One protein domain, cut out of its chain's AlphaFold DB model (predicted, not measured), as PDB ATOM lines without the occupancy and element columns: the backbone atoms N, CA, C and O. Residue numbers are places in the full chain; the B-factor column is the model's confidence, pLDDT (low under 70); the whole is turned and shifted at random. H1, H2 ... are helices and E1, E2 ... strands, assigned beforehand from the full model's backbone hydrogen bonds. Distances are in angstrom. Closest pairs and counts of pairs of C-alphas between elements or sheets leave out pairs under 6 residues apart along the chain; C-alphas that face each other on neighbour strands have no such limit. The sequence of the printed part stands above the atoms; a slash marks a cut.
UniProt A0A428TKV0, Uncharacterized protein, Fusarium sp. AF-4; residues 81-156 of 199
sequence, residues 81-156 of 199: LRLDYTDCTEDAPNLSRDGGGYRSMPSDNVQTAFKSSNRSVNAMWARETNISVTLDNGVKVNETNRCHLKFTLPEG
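AT A GLANCE: This is residues 81 to 156 of the 199 residues of an uncharacterized protein of Fusarium sp. AF-4 (UniProt A0A428TKV0). A long hairpin of two antiparallel strands, E3 and E4, makes the long axis, and both strands bend sharply, E3 at residue 130 and E4 at residue 143, turning the end with the closed tip aside. Near the other end of the hairpin lies a small pair of strands, E1 and E2, while the one-turn helix H1 and the long link of residues 92 to 109 run beside the hairpin, the link tied to E3 by a short pairing of residues 103 to 104. The printed part has 76 residues with, along the chain, E1, H1, E2, E3 and E4, in two antiparallel sheets, E1 - E2 and E3 - E4. The class is mostly strand, though under half of the residues are in named elements. The whole is loose and elongated, with a radius of gyration of the C-alphas of 14.7 A and spans of 44 by 26 by 23 A.

HOW THE PARTS SIT: E1, residues 81 to 83, is the antiparallel neighbour of E2, residues 110 to 113, at 167 degrees between directions; N 82 and O 111 are 2.8 A apart, within hydrogen-bond range. H1, residues 88 to 91, is too short for any pair of O i and N i+4, and its one pair of O i and N i+3 is not within range. E3, residues 123 to 134, and E4, residues 140 to 151, form a hairpin at 164 degrees between directions. Within hydrogen-bond range there are N 124 and O 150 at 2.7 A, and N 141 and O 133 at 2.9 A. E3 bends by 92 degrees and E4 by 90 degrees. The closest C-alphas of H1 and E3 are those of Thr 89 and Arg 127, 6.4 A apart; those of H1 and E4 are Cys 88 and Cys 147, also 6.4 A. The closest C-alphas of E2 and E3 are those of Val 110 and Ala 123, at 7.3 A. E1 and E3 are apart, but only just, at 8.0 A; E1 and E4 are apart, and so are E2 and E4. Residues 103 to 104 pair antiparallel with residues 124 to 125 of E3.

IN THESE COORDINATES: E1 begins at C-alpha 81, (-12.025, -56.167, -28.812), and is 6.6 A long. H1 measures 5.4 A and E2 10.3 A. E3 begins at C-alpha 123, (-17.031, -47.638, -28.166), and is 26.9 A long. E4 is 28.5 A long and ends at C-alpha 151, (-13.259, -46.900, -29.952).

THE WHOLE: The C-alphas of Asn 118 and Gly 138, the two farthest apart, are 45.2 A from each other. The printed part has no cut. The link from H1 to E2, 18 residues, is long. The mean pLDDT of the printed part is 88.7; residues 117 to 119 are under 70.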
ATOM      1  N   LEU A  81     -10.924 -57.119 -28.753       91.31
ATOM      2  CA  LEU A  81     -12.025 -56.167 -28.812       91.31
ATOM      3  C   LEU A  81     -12.913 -56.553 -29.987       91.31
ATOM      4  O   LEU A  81     -12.487 -56.503 -31.141       91.31
ATOM      5  N   ARG A  82     -14.157 -56.904 -29.689       92.88
ATOM      6  CA  ARG A  82     -15.171 -57.256 -30.672       92.88
ATOM      7  C   ARG A  82     -16.313 -56.251 -30.598       92.88
ATOM      8  O   ARG A  82     -16.896 -56.027 -29.542       92.88
ATOM      9  N   LEU A  83     -16.613 -55.656 -31.746       94.88
ATOM     10  CA  LEU A  83     -17.682 -54.681 -31.918       94.88
ATOM     11  C   LEU A  83     -18.686 -55.250 -32.917       94.88
ATOM     12  O   LEU A  83     -18.334 -55.471 -34.076       94.88
ATOM     13  N   ASP A  84     -19.911 -55.503 -32.467       95.00
ATOM     14  CA  ASP A  84     -21.010 -55.904 -33.338       95.00
ATOM     15  C   ASP A  84     -21.667 -54.670 -33.966       95.00
ATOM     16  O   ASP A  84     -22.272 -53.838 -33.286       95.00
ATOM     17  N   TYR A  85     -21.503 -54.538 -35.280       94.12
ATOM     18  CA  TYR A  85     -22.011 -53.420 -36.072       94.12
ATOM     19  C   TYR A  85     -23.174 -53.823 -36.986       94.12
ATOM     20  O   TYR A  85     -23.499 -53.068 -37.905       94.12
ATOM     21  N   THR A  86     -23.798 -54.983 -36.750       94.06
ATOM     22  CA  THR A  86     -24.899 -55.515 -37.574       94.06
ATOM     23  C   THR A  86     -26.032 -54.497 -37.731       94.06
ATOM     24  O   THR A  86     -26.390 -54.146 -38.855       94.06
ATOM     25  N   ASP A  87     -26.491 -53.916 -36.622       93.50
ATOM     26  CA  ASP A  87     -27.647 -53.005 -36.598       93.50
ATOM     27  C   ASP A  87     -27.263 -51.524 -36.749       93.50
ATOM     28  O   ASP A  87     -28.067 -50.617 -36.540       93.50
ATOM     29  N   CYS A  88     -26.023 -51.235 -37.160       93.94
ATOM     30  CA  CYS A  88     -25.539 -49.858 -37.273       93.94
ATOM     31  C   CYS A  88     -26.371 -49.005 -38.244       93.94
ATOM     32  O   CYS A  88     -26.545 -47.803 -38.037       93.94
ATOM     33  N   THR A  89     -26.937 -49.614 -39.285       91.88
ATOM     34  CA  THR A  89     -27.782 -48.883 -40.236       91.88
ATOM     35  C   THR A  89     -29.093 -48.417 -39.606       91.88
ATOM     36  O   THR A  89     -29.613 -47.397 -40.045       91.88
ATOM     37  N   GLU A  90     -29.607 -49.087 -38.572       92.00
ATOM     38  CA  GLU A  90     -30.920 -48.817 -37.968       92.00
ATOM     39  C   GLU A  90     -30.807 -48.026 -36.657       92.00
ATOM     40  O   GLU A  90     -31.497 -47.013 -36.485       92.00
ATOM     41  N   ASP A  91     -29.850 -48.388 -35.805       93.12
ATOM     42  CA  ASP A  91     -29.742 -47.873 -34.437       93.12
ATOM     43  C   ASP A  91     -28.746 -46.717 -34.270       93.12
ATOM     44  O   ASP A  91     -28.858 -45.913 -33.333       93.12
ATOM     45  N   ALA A  92     -27.749 -46.607 -35.153       94.00
ATOM     46  CA  ALA A  92     -26.728 -45.576 -35.017       94.00
ATOM     47  C   ALA A  92     -27.264 -44.189 -35.433       94.00
ATOM     48  O   ALA A  92     -28.037 -44.061 -36.386       94.00
ATOM     49  N   PRO A  93     -26.833 -43.108 -34.761       94.25
ATOM     50  CA  PRO A  93     -27.182 -41.746 -35.157       94.25
ATOM     51  C   PRO A  93     -26.506 -41.349 -36.473       94.25
ATOM     52  O   PRO A  93     -25.424 -41.835 -36.802       94.25
ATOM     53  N   ASN A  94     -27.106 -40.405 -37.201       93.38
ATOM     54  CA  ASN A  94     -26.474 -39.848 -38.394       93.38
ATOM     55  C   ASN A  94     -25.231 -39.027 -38.020       93.38
ATOM     56  O   ASN A  94     -25.274 -38.195 -37.105       93.38
ATOM     57  N   LEU A  95     -24.144 -39.231 -38.759       91.88
ATOM     58  CA  LEU A  95     -22.923 -38.452 -38.622       91.88
ATOM     59  C   LEU A  95     -23.227 -36.981 -38.931       91.88
ATOM     60  O   LEU A  95     -23.833 -36.643 -39.950       91.88
ATOM     61  N   SER A  96     -22.831 -36.094 -38.024       87.62
ATOM     62  CA  SER A  96     -22.991 -34.654 -38.221       87.62
ATOM     63  C   SER A  96     -21.991 -34.159 -39.264       87.62
ATOM     64  O   SER A  96     -20.870 -34.664 -39.331       87.62
ATOM     65  N   ARG A  97     -22.356 -33.128 -40.040       81.25
ATOM     66  CA  ARG A  97     -21.475 -32.546 -41.072       81.25
ATOM     67  C   ARG A  97     -20.125 -32.057 -40.529       81.25
ATOM     68  O   ARG A  97     -19.150 -32.067 -41.268       81.25
ATOM     69  N   ASP A  98     -20.059 -31.736 -39.238       84.25
ATOM     70  CA  ASP A  98     -18.838 -31.309 -38.542       84.25
ATOM     71  C   ASP A  98     -17.949 -32.485 -38.075       84.25
ATOM     72  O   ASP A  98     -17.041 -32.309 -37.266       84.25
ATOM     73  N   GLY A  99     -18.231 -33.717 -38.519       79.25
ATOM     74  CA  GLY A  99     -17.524 -34.927 -38.079       79.25
ATOM     75  C   GLY A  99     -17.893 -35.385 -36.661       79.25
ATOM     76  O   GLY A  99     -17.196 -36.216 -36.081       79.25
ATOM     77  N   GLY A 100     -18.970 -34.834 -36.094       84.75
ATOM     78  CA  GLY A 100     -19.551 -35.217 -34.805       84.75
ATOM     79  C   GLY A 100     -20.723 -36.198 -34.932       84.75
ATOM     80  O   GLY A 100     -20.920 -36.832 -35.964       84.75
ATOM     81  N   GLY A 101     -21.537 -36.307 -33.879       88.25
ATOM     82  CA  GLY A 101     -22.754 -37.134 -33.884       88.25
ATOM     83  C   GLY A 101     -22.561 -38.581 -33.428       88.25
ATOM     84  O   GLY A 101     -23.485 -39.376 -33.522       88.25
ATOM     85  N   TYR A 102     -21.388 -38.929 -32.900       93.81
ATOM     86  CA  TYR A 102     -21.146 -40.247 -32.318       93.81
ATOM     87  C   TYR A 102     -21.967 -40.456 -31.041       93.81
ATOM     88  O   TYR A 102     -21.952 -39.614 -30.142       93.81
ATOM     89  N   ARG A 103     -22.614 -41.616 -30.925       93.75
ATOM     90  CA  ARG A 103     -23.274 -42.076 -29.691       93.75
ATOM     91  C   ARG A 103     -22.564 -43.307 -29.147       93.75
ATOM     92  O   ARG A 103     -21.945 -44.037 -29.912       93.75
ATOM     93  N   SER A 104     -22.648 -43.538 -27.840       93.88
ATOM     94  CA  SER A 104     -22.173 -44.782 -27.227       93.88
ATOM     95  C   SER A 104     -22.887 -45.991 -27.832       93.88
ATOM     96  O   SER A 104     -24.115 -45.985 -27.959       93.88
ATOM     97  N   MET A 105     -22.119 -47.017 -28.180       94.25
ATOM     98  CA  MET A 105     -22.648 -48.298 -28.634       94.25
ATOM     99  C   MET A 105     -23.295 -49.043 -27.449       94.25
ATOM    100  O   MET A 105     -22.810 -48.897 -26.321       94.25
ATOM    101  N   PRO A 106     -24.381 -49.809 -27.656       93.00
ATOM    102  CA  PRO A 106     -24.962 -50.647 -26.608       93.00
ATOM    103  C   PRO A 106     -23.933 -51.631 -26.037       93.00
ATOM    104  O   PRO A 106     -23.098 -52.150 -26.778       93.00
ATOM    105  N   SER A 107     -24.004 -51.908 -24.732       90.06
ATOM    106  CA  SER A 107     -23.072 -52.821 -24.052       90.06
ATOM    107  C   SER A 107     -23.076 -54.225 -24.643       90.06
ATOM    108  O   SER A 107     -22.033 -54.864 -24.691       90.06
ATOM    109  N   ASP A 108     -24.226 -54.681 -25.136       90.38
ATOM    110  CA  ASP A 108     -24.405 -56.043 -25.649       90.38
ATOM    111  C   ASP A 108     -23.624 -56.275 -26.953       90.38
ATOM    112  O   ASP A 108     -23.186 -57.391 -27.242       90.38
ATOM    113  N   ASN A 109     -23.357 -55.196 -27.692       91.62
ATOM    114  CA  ASN A 109     -22.616 -55.226 -28.947       91.62
ATOM    115  C   ASN A 109     -21.102 -55.059 -28.730       91.62
ATOM    116  O   ASN A 109     -20.323 -55.224 -29.670       91.62
ATOM    117  N   VAL A 110     -20.662 -54.705 -27.517       91.81
ATOM    118  CA  VAL A 110     -19.251 -54.475 -27.182       91.81
ATOM    119  C   VAL A 110     -18.752 -55.626 -26.320       91.81
ATOM    120  O   VAL A 110     -19.039 -55.707 -25.131       91.81
ATOM    121  N   GLN A 111     -17.946 -56.503 -26.910       90.25
ATOM    122  CA  GLN A 111     -17.299 -57.601 -26.197       90.25
ATOM    123  C   GLN A 111     -15.803 -57.332 -26.087       90.25
ATOM    124  O   GLN A 111     -15.141 -56.973 -27.061       90.25
ATOM    125  N   THR A 112     -15.264 -57.489 -24.885       89.06
ATOM    126  CA  THR A 112     -13.865 -57.171 -24.595       89.06
ATOM    127  C   THR A 112     -13.243 -58.258 -23.741       89.06
ATOM    128  O   THR A 112     -13.808 -58.601 -22.703       89.06
ATOM    129  N   ALA A 113     -12.045 -58.706 -24.099       86.62
ATOM    130  CA  ALA A 113     -11.177 -59.451 -23.200       86.62
ATOM    131  C   ALA A 113      -9.852 -58.694 -23.083       86.62
ATOM    132  O   ALA A 113      -8.994 -58.778 -23.954       86.62
ATOM    133  N   PHE A 114      -9.697 -57.913 -22.014       84.00
ATOM    134  CA  PHE A 114      -8.429 -57.269 -21.665       84.00
ATOM    135  C   PHE A 114      -7.937 -57.810 -20.326       84.00
ATOM    136  O   PHE A 114      -8.730 -58.152 -19.451       84.00
ATOM    137  N   LYS A 115      -6.613 -57.830 -20.142       76.19
ATOM    138  CA  LYS A 115      -5.972 -58.299 -18.901       76.19
ATOM    139  C   LYS A 115      -6.396 -57.476 -17.681       76.19
ATOM    140  O   LYS A 115      -6.431 -57.985 -16.566       76.19
ATOM    141  N   SER A 116      -6.710 -56.197 -17.893       73.38
ATOM    142  CA  SER A 116      -7.148 -55.272 -16.851       73.38
ATOM    143  C   SER A 116      -8.673 -55.254 -16.722       73.38
ATOM    144  O   SER A 116      -9.360 -54.620 -17.521       73.38
ATOM    145  N   SER A 117      -9.190 -55.836 -15.641       64.25
ATOM    146  CA  SER A 117     -10.617 -55.868 -15.279       64.25
ATOM    147  C   SER A 117     -11.230 -54.509 -14.909       64.25
ATOM    148  O   SER A 117     -12.442 -54.409 -14.754       64.25
ATOM    149  N   ASN A 118     -10.418 -53.456 -14.768       64.94
ATOM    150  CA  ASN A 118     -10.856 -52.152 -14.255       64.94
ATOM    151  C   ASN A 118     -10.892 -51.032 -15.314       64.94
ATOM    152  O   ASN A 118     -10.910 -49.852 -14.975       64.94
ATOM    153  N   ARG A 119     -10.827 -51.367 -16.609       69.75
ATOM    154  CA  ARG A 119     -10.866 -50.367 -17.686       69.75
ATOM    155  C   ARG A 119     -11.981 -50.695 -18.666       69.75
ATOM    156  O   ARG A 119     -11.953 -51.739 -19.306       69.75
ATOM    157  N   SER A 120     -12.952 -49.795 -18.775       73.25
ATOM    158  CA  SER A 120     -14.032 -49.897 -19.750       73.25
ATOM    159  C   SER A 120     -13.571 -49.388 -21.114       73.25
ATOM    160  O   SER A 120     -12.890 -48.366 -21.223       73.25
ATOM    161  N   VAL A 121     -13.949 -50.103 -22.173       84.69
ATOM    162  CA  VAL A 121     -13.799 -49.618 -23.547       84.69
ATOM    163  C   VAL A 121     -14.960 -48.687 -23.846       84.69
ATOM    164  O   VAL A 121     -16.118 -49.099 -23.799       84.69
ATOM    165  N   ASN A 122     -14.664 -47.434 -24.187       89.69
ATOM    166  CA  ASN A 122     -15.672 -46.560 -24.768       89.69
ATOM    167  C   ASN A 122     -15.687 -46.789 -26.282       89.69
ATOM    168  O   ASN A 122     -14.745 -46.394 -26.977       89.69
ATOM    169  N   ALA A 123     -16.730 -47.470 -26.754       93.56
ATOM    170  CA  ALA A 123     -17.031 -47.638 -28.166       93.56
ATOM    171  C   ALA A 123     -18.212 -46.742 -28.542       93.56
ATOM    172  O   ALA A 123     -19.246 -46.710 -27.870       93.56
ATOM    173  N   MET A 124     -18.048 -46.010 -29.631       94.88
ATOM    174  CA  MET A 124     -19.032 -45.109 -30.190       94.88
ATOM    175  C   MET A 124     -19.229 -45.412 -31.668       94.88
ATOM    176  O   MET A 124     -18.311 -45.857 -32.360       94.88
ATOM    177  N   TRP A 125     -20.417 -45.100 -32.160       96.12
ATOM    178  CA  TRP A 125     -20.789 -45.323 -33.549       96.12
ATOM    179  C   TRP A 125     -21.625 -44.179 -34.122       96.12
ATOM    180  O   TRP A 125     -22.269 -43.424 -33.385       96.12
ATOM    181  N   ALA A 126     -21.572 -44.044 -35.443       95.44
ATOM    182  CA  ALA A 126     -22.400 -43.152 -36.246       95.44
ATOM    183  C   ALA A 126     -22.573 -43.739 -37.655       95.44
ATOM    184  O   ALA A 126     -21.700 -44.467 -38.134       95.44
ATOM    185  N   ARG A 127     -23.670 -43.403 -38.333       94.50
ATOM    186  CA  ARG A 127     -23.960 -43.829 -39.709       94.50
ATOM    187  C   ARG A 127     -23.995 -42.653 -40.676       94.50
ATOM    188  O   ARG A 127     -24.376 -41.542 -40.320       94.50
ATOM    189  N   GLU A 128     -23.665 -42.921 -41.923       92.12
ATOM    190  CA  GLU A 128     -23.831 -42.015 -43.052       92.12
ATOM    191  C   GLU A 128     -24.658 -42.751 -44.111       92.12
ATOM    192  O   GLU A 128     -24.286 -43.843 -44.533       92.12
ATOM    193  N   THR A 129     -25.809 -42.204 -44.497       89.44
ATOM    194  CA  THR A 129     -26.743 -42.874 -45.418       89.44
ATOM    195  C   THR A 129     -26.731 -42.236 -46.796       89.44
ATOM    196  O   THR A 129     -26.567 -41.020 -46.897       89.44
ATOM    197  N   ASN A 130     -27.032 -43.022 -47.831       88.94
ATOM    198  CA  ASN A 130     -27.178 -42.547 -49.213       88.94
ATOM    199  C   ASN A 130     -25.925 -41.844 -49.765       88.94
ATOM    200  O   ASN A 130     -26.025 -40.852 -50.486       88.94
ATOM    201  N   ILE A 131     -24.738 -42.356 -49.435       89.25
ATOM    202  CA  ILE A 131     -23.480 -41.790 -49.926       89.25
ATOM    203  C   ILE A 131     -22.986 -42.494 -51.185       89.25
ATOM    204  O   ILE A 131     -23.207 -43.690 -51.389       89.25
ATOM    205  N   SER A 132     -22.272 -41.743 -52.021       89.00
ATOM    206  CA  SER A 132     -21.527 -42.287 -53.150       89.00
ATOM    207  C   SER A 132     -20.069 -42.509 -52.750       89.00
ATOM    208  O   SER A 132     -19.344 -41.578 -52.399       89.00
ATOM    209  N   VAL A 133     -19.630 -43.766 -52.778       87.50
ATOM    210  CA  VAL A 133     -18.259 -44.154 -52.419       87.50
ATOM    211  C   VAL A 133     -17.544 -44.655 -53.661       87.50
ATOM    212  O   VAL A 133     -18.094 -45.427 -54.443       87.50
ATOM    213  N   THR A 134     -16.301 -44.214 -53.844       88.62
ATOM    214  CA  THR A 134     -15.405 -44.798 -54.846       88.62
ATOM    215  C   THR A 134     -14.515 -45.805 -54.133       88.62
ATOM    216  O   THR A 134     -13.819 -45.436 -53.191       88.62
ATOM    217  N   LEU A 135     -14.592 -47.072 -54.531       86.81
ATOM    218  CA  LEU A 135     -13.736 -48.132 -53.998       86.81
ATOM    219  C   LEU A 135     -12.340 -48.047 -54.637       86.81
ATOM    220  O   LEU A 135     -12.172 -47.452 -55.702       86.81
ATOM    221  N   ASP A 136     -11.349 -48.698 -54.026       86.44
ATOM    222  CA  ASP A 136      -9.953 -48.701 -54.503       86.44
ATOM    223  C   ASP A 136      -9.791 -49.256 -55.929       86.44
ATOM    224  O   ASP A 136      -8.849 -48.928 -56.645       86.44
ATOM    225  N   ASN A 137     -10.744 -50.073 -56.378       87.69
ATOM    226  CA  ASN A 137     -10.813 -50.605 -57.738       87.69
ATOM    227  C   ASN A 137     -11.416 -49.616 -58.765       87.69
ATOM    228  O   ASN A 137     -11.661 -50.001 -59.907       87.69
ATOM    229  N   GLY A 138     -11.689 -48.368 -58.371       86.81
ATOM    230  CA  GLY A 138     -12.262 -47.320 -59.221       86.81
ATOM    231  C   GLY A 138     -13.772 -47.436 -59.454       86.81
ATOM    232  O   GLY A 138     -14.342 -46.621 -60.183       86.81
ATOM    233  N   VAL A 139     -14.441 -48.421 -58.847       89.38
ATOM    234  CA  VAL A 139     -15.891 -48.605 -58.969       89.38
ATOM    235  C   VAL A 139     -16.610 -47.602 -58.069       89.38
ATOM    236  O   VAL A 139     -16.336 -47.515 -56.872       89.38
ATOM    237  N   LYS A 140     -17.552 -46.852 -58.650       87.50
ATOM    238  CA  LYS A 140     -18.447 -45.955 -57.911       87.50
ATOM    239  C   LYS A 140     -19.693 -46.716 -57.497       87.50
ATOM    240  O   LYS A 140     -20.423 -47.209 -58.355       87.50
ATOM    241  N   VAL A 141     -19.931 -46.790 -56.195       86.81
ATOM    242  CA  VAL A 141     -21.158 -47.347 -55.633       86.81
ATOM    243  C   VAL A 141     -21.995 -46.183 -55.130       86.81
ATOM    244  O   VAL A 141     -21.549 -45.402 -54.290       86.81
ATOM    245  N   ASN A 142     -23.185 -46.049 -55.703       88.38
ATOM    246  CA  ASN A 142     -24.147 -45.020 -55.336       88.38
ATOM    247  C   ASN A 142     -25.051 -45.546 -54.211       88.38
ATOM    248  O   ASN A 142     -25.226 -46.756 -54.085       88.38
ATOM    249  N   GLU A 143     -25.617 -44.638 -53.412       87.19
ATOM    250  CA  GLU A 143     -26.652 -44.950 -52.409       87.19
ATOM    251  C   GLU A 143     -26.236 -46.004 -51.363       87.19
ATOM    252  O   GLU A 143     -27.030 -46.827 -50.917       87.19
ATOM    253  N   THR A 144     -24.970 -45.991 -50.943       89.50
ATOM    254  CA  THR A 144     -24.466 -46.906 -49.909       89.50
ATOM    255  C   THR A 144     -24.562 -46.281 -48.523       89.50
ATOM    256  O   THR A 144     -24.433 -45.066 -48.367       89.50
ATOM    257  N   ASN A 145     -24.755 -47.117 -47.503       90.50
ATOM    258  CA  ASN A 145     -24.655 -46.716 -46.104       90.50
ATOM    259  C   ASN A 145     -23.253 -47.038 -45.572       90.50
ATOM    260  O   ASN A 145     -22.714 -48.116 -45.830       90.50
ATOM    261  N   ARG A 146     -22.654 -46.118 -44.819       91.19
ATOM    262  CA  ARG A 146     -21.345 -46.281 -44.182       91.19
ATOM    263  C   ARG A 146     -21.479 -46.153 -42.674       91.19
ATOM    264  O   ARG A 146     -22.112 -45.231 -42.177       91.19
ATOM    265  N   CYS A 147     -20.814 -47.048 -41.958       93.44
ATOM    266  CA  CYS A 147     -20.748 -47.032 -40.504       93.44
ATOM    267  C   CYS A 147     -19.368 -46.597 -40.024       93.44
ATOM    268  O   CYS A 147     -18.347 -47.127 -40.458       93.44
ATOM    269  N   HIS A 148     -19.349 -45.628 -39.115       93.44
ATOM    270  CA  HIS A 148     -18.154 -45.120 -38.463       93.44
ATOM    271  C   HIS A 148     -18.079 -45.685 -37.053       93.44
ATOM    272  O   HIS A 148     -18.957 -45.424 -36.234       93.44
ATOM    273  N   LEU A 149     -17.012 -46.427 -36.768       94.19
ATOM    274  CA  LEU A 149     -16.736 -46.977 -35.446       94.19
ATOM    275  C   LEU A 149     -15.572 -46.209 -34.826       94.19
ATOM    276  O   LEU A 149     -14.498 -46.102 -35.417       94.19
ATOM    277  N   LYS A 150     -15.784 -45.674 -33.626       93.81
ATOM    278  CA  LYS A 150     -14.771 -44.965 -32.848       93.81
ATOM    279  C   LYS A 150     -14.649 -45.633 -31.496       93.81
ATOM    280  O   LYS A 150     -15.583 -45.603 -30.707       93.81
ATOM    281  N   PHE A 151     -13.498 -46.214 -31.212       93.25
ATOM    282  CA  PHE A 151     -13.259 -46.900 -29.952       93.25
ATOM    283  C   PHE A 151     -11.923 -46.482 -29.354       93.25
ATOM    284  O   PHE A 151     -11.028 -45.995 -30.046       93.25
ATOM    285  N   THR A 152     -11.810 -46.658 -28.044       90.25
ATOM    286  CA  THR A 152     -10.596 -46.369 -27.282       90.25
ATOM    287  C   THR A 152     -10.019 -47.660 -26.725       90.25
ATOM    288  O   THR A 152     -10.732 -48.468 -26.139       90.25
ATOM    289  N   LEU A 153      -8.718 -47.860 -26.930       89.38
ATOM    290  CA  LEU A 153      -7.995 -49.015 -26.411       89.38
ATOM    291  C   LEU A 153      -7.426 -48.656 -25.030       89.38
ATOM    292  O   LEU A 153      -6.580 -47.765 -24.944       89.38
ATOM    293  N   PRO A 154      -7.881 -49.307 -23.945       85.44
ATOM    294  CA  PRO A 154      -7.466 -48.969 -22.585       85.44
ATOM    295  C   PRO A 154      -6.029 -49.398 -22.274       85.44
ATOM    296  O   PRO A 154      -5.447 -48.948 -21.287       85.44
ATOM    297  N   GLU A 155      -5.470 -50.298 -23.073       84.38
ATOM    298  CA  GLU A 155      -4.128 -50.845 -22.942       84.38
ATOM    299  C   GLU A 155      -3.517 -50.979 -24.342       84.38
ATOM    300  O   GLU A 155      -4.229 -51.232 -25.316       84.38
ATOM    301  N   GLY A 156      -2.202 -50.781 -24.454       85.25
ATOM    302  CA  GLY A 156      -1.496 -50.986 -25.715       85.25
ATOM    303  C   GLY A 156      -1.476 -52.468 -26.081       85.25
ATOM    304  O   GLY A 156      -1.047 -53.294 -25.278       85.25
TER     305      GLY A 156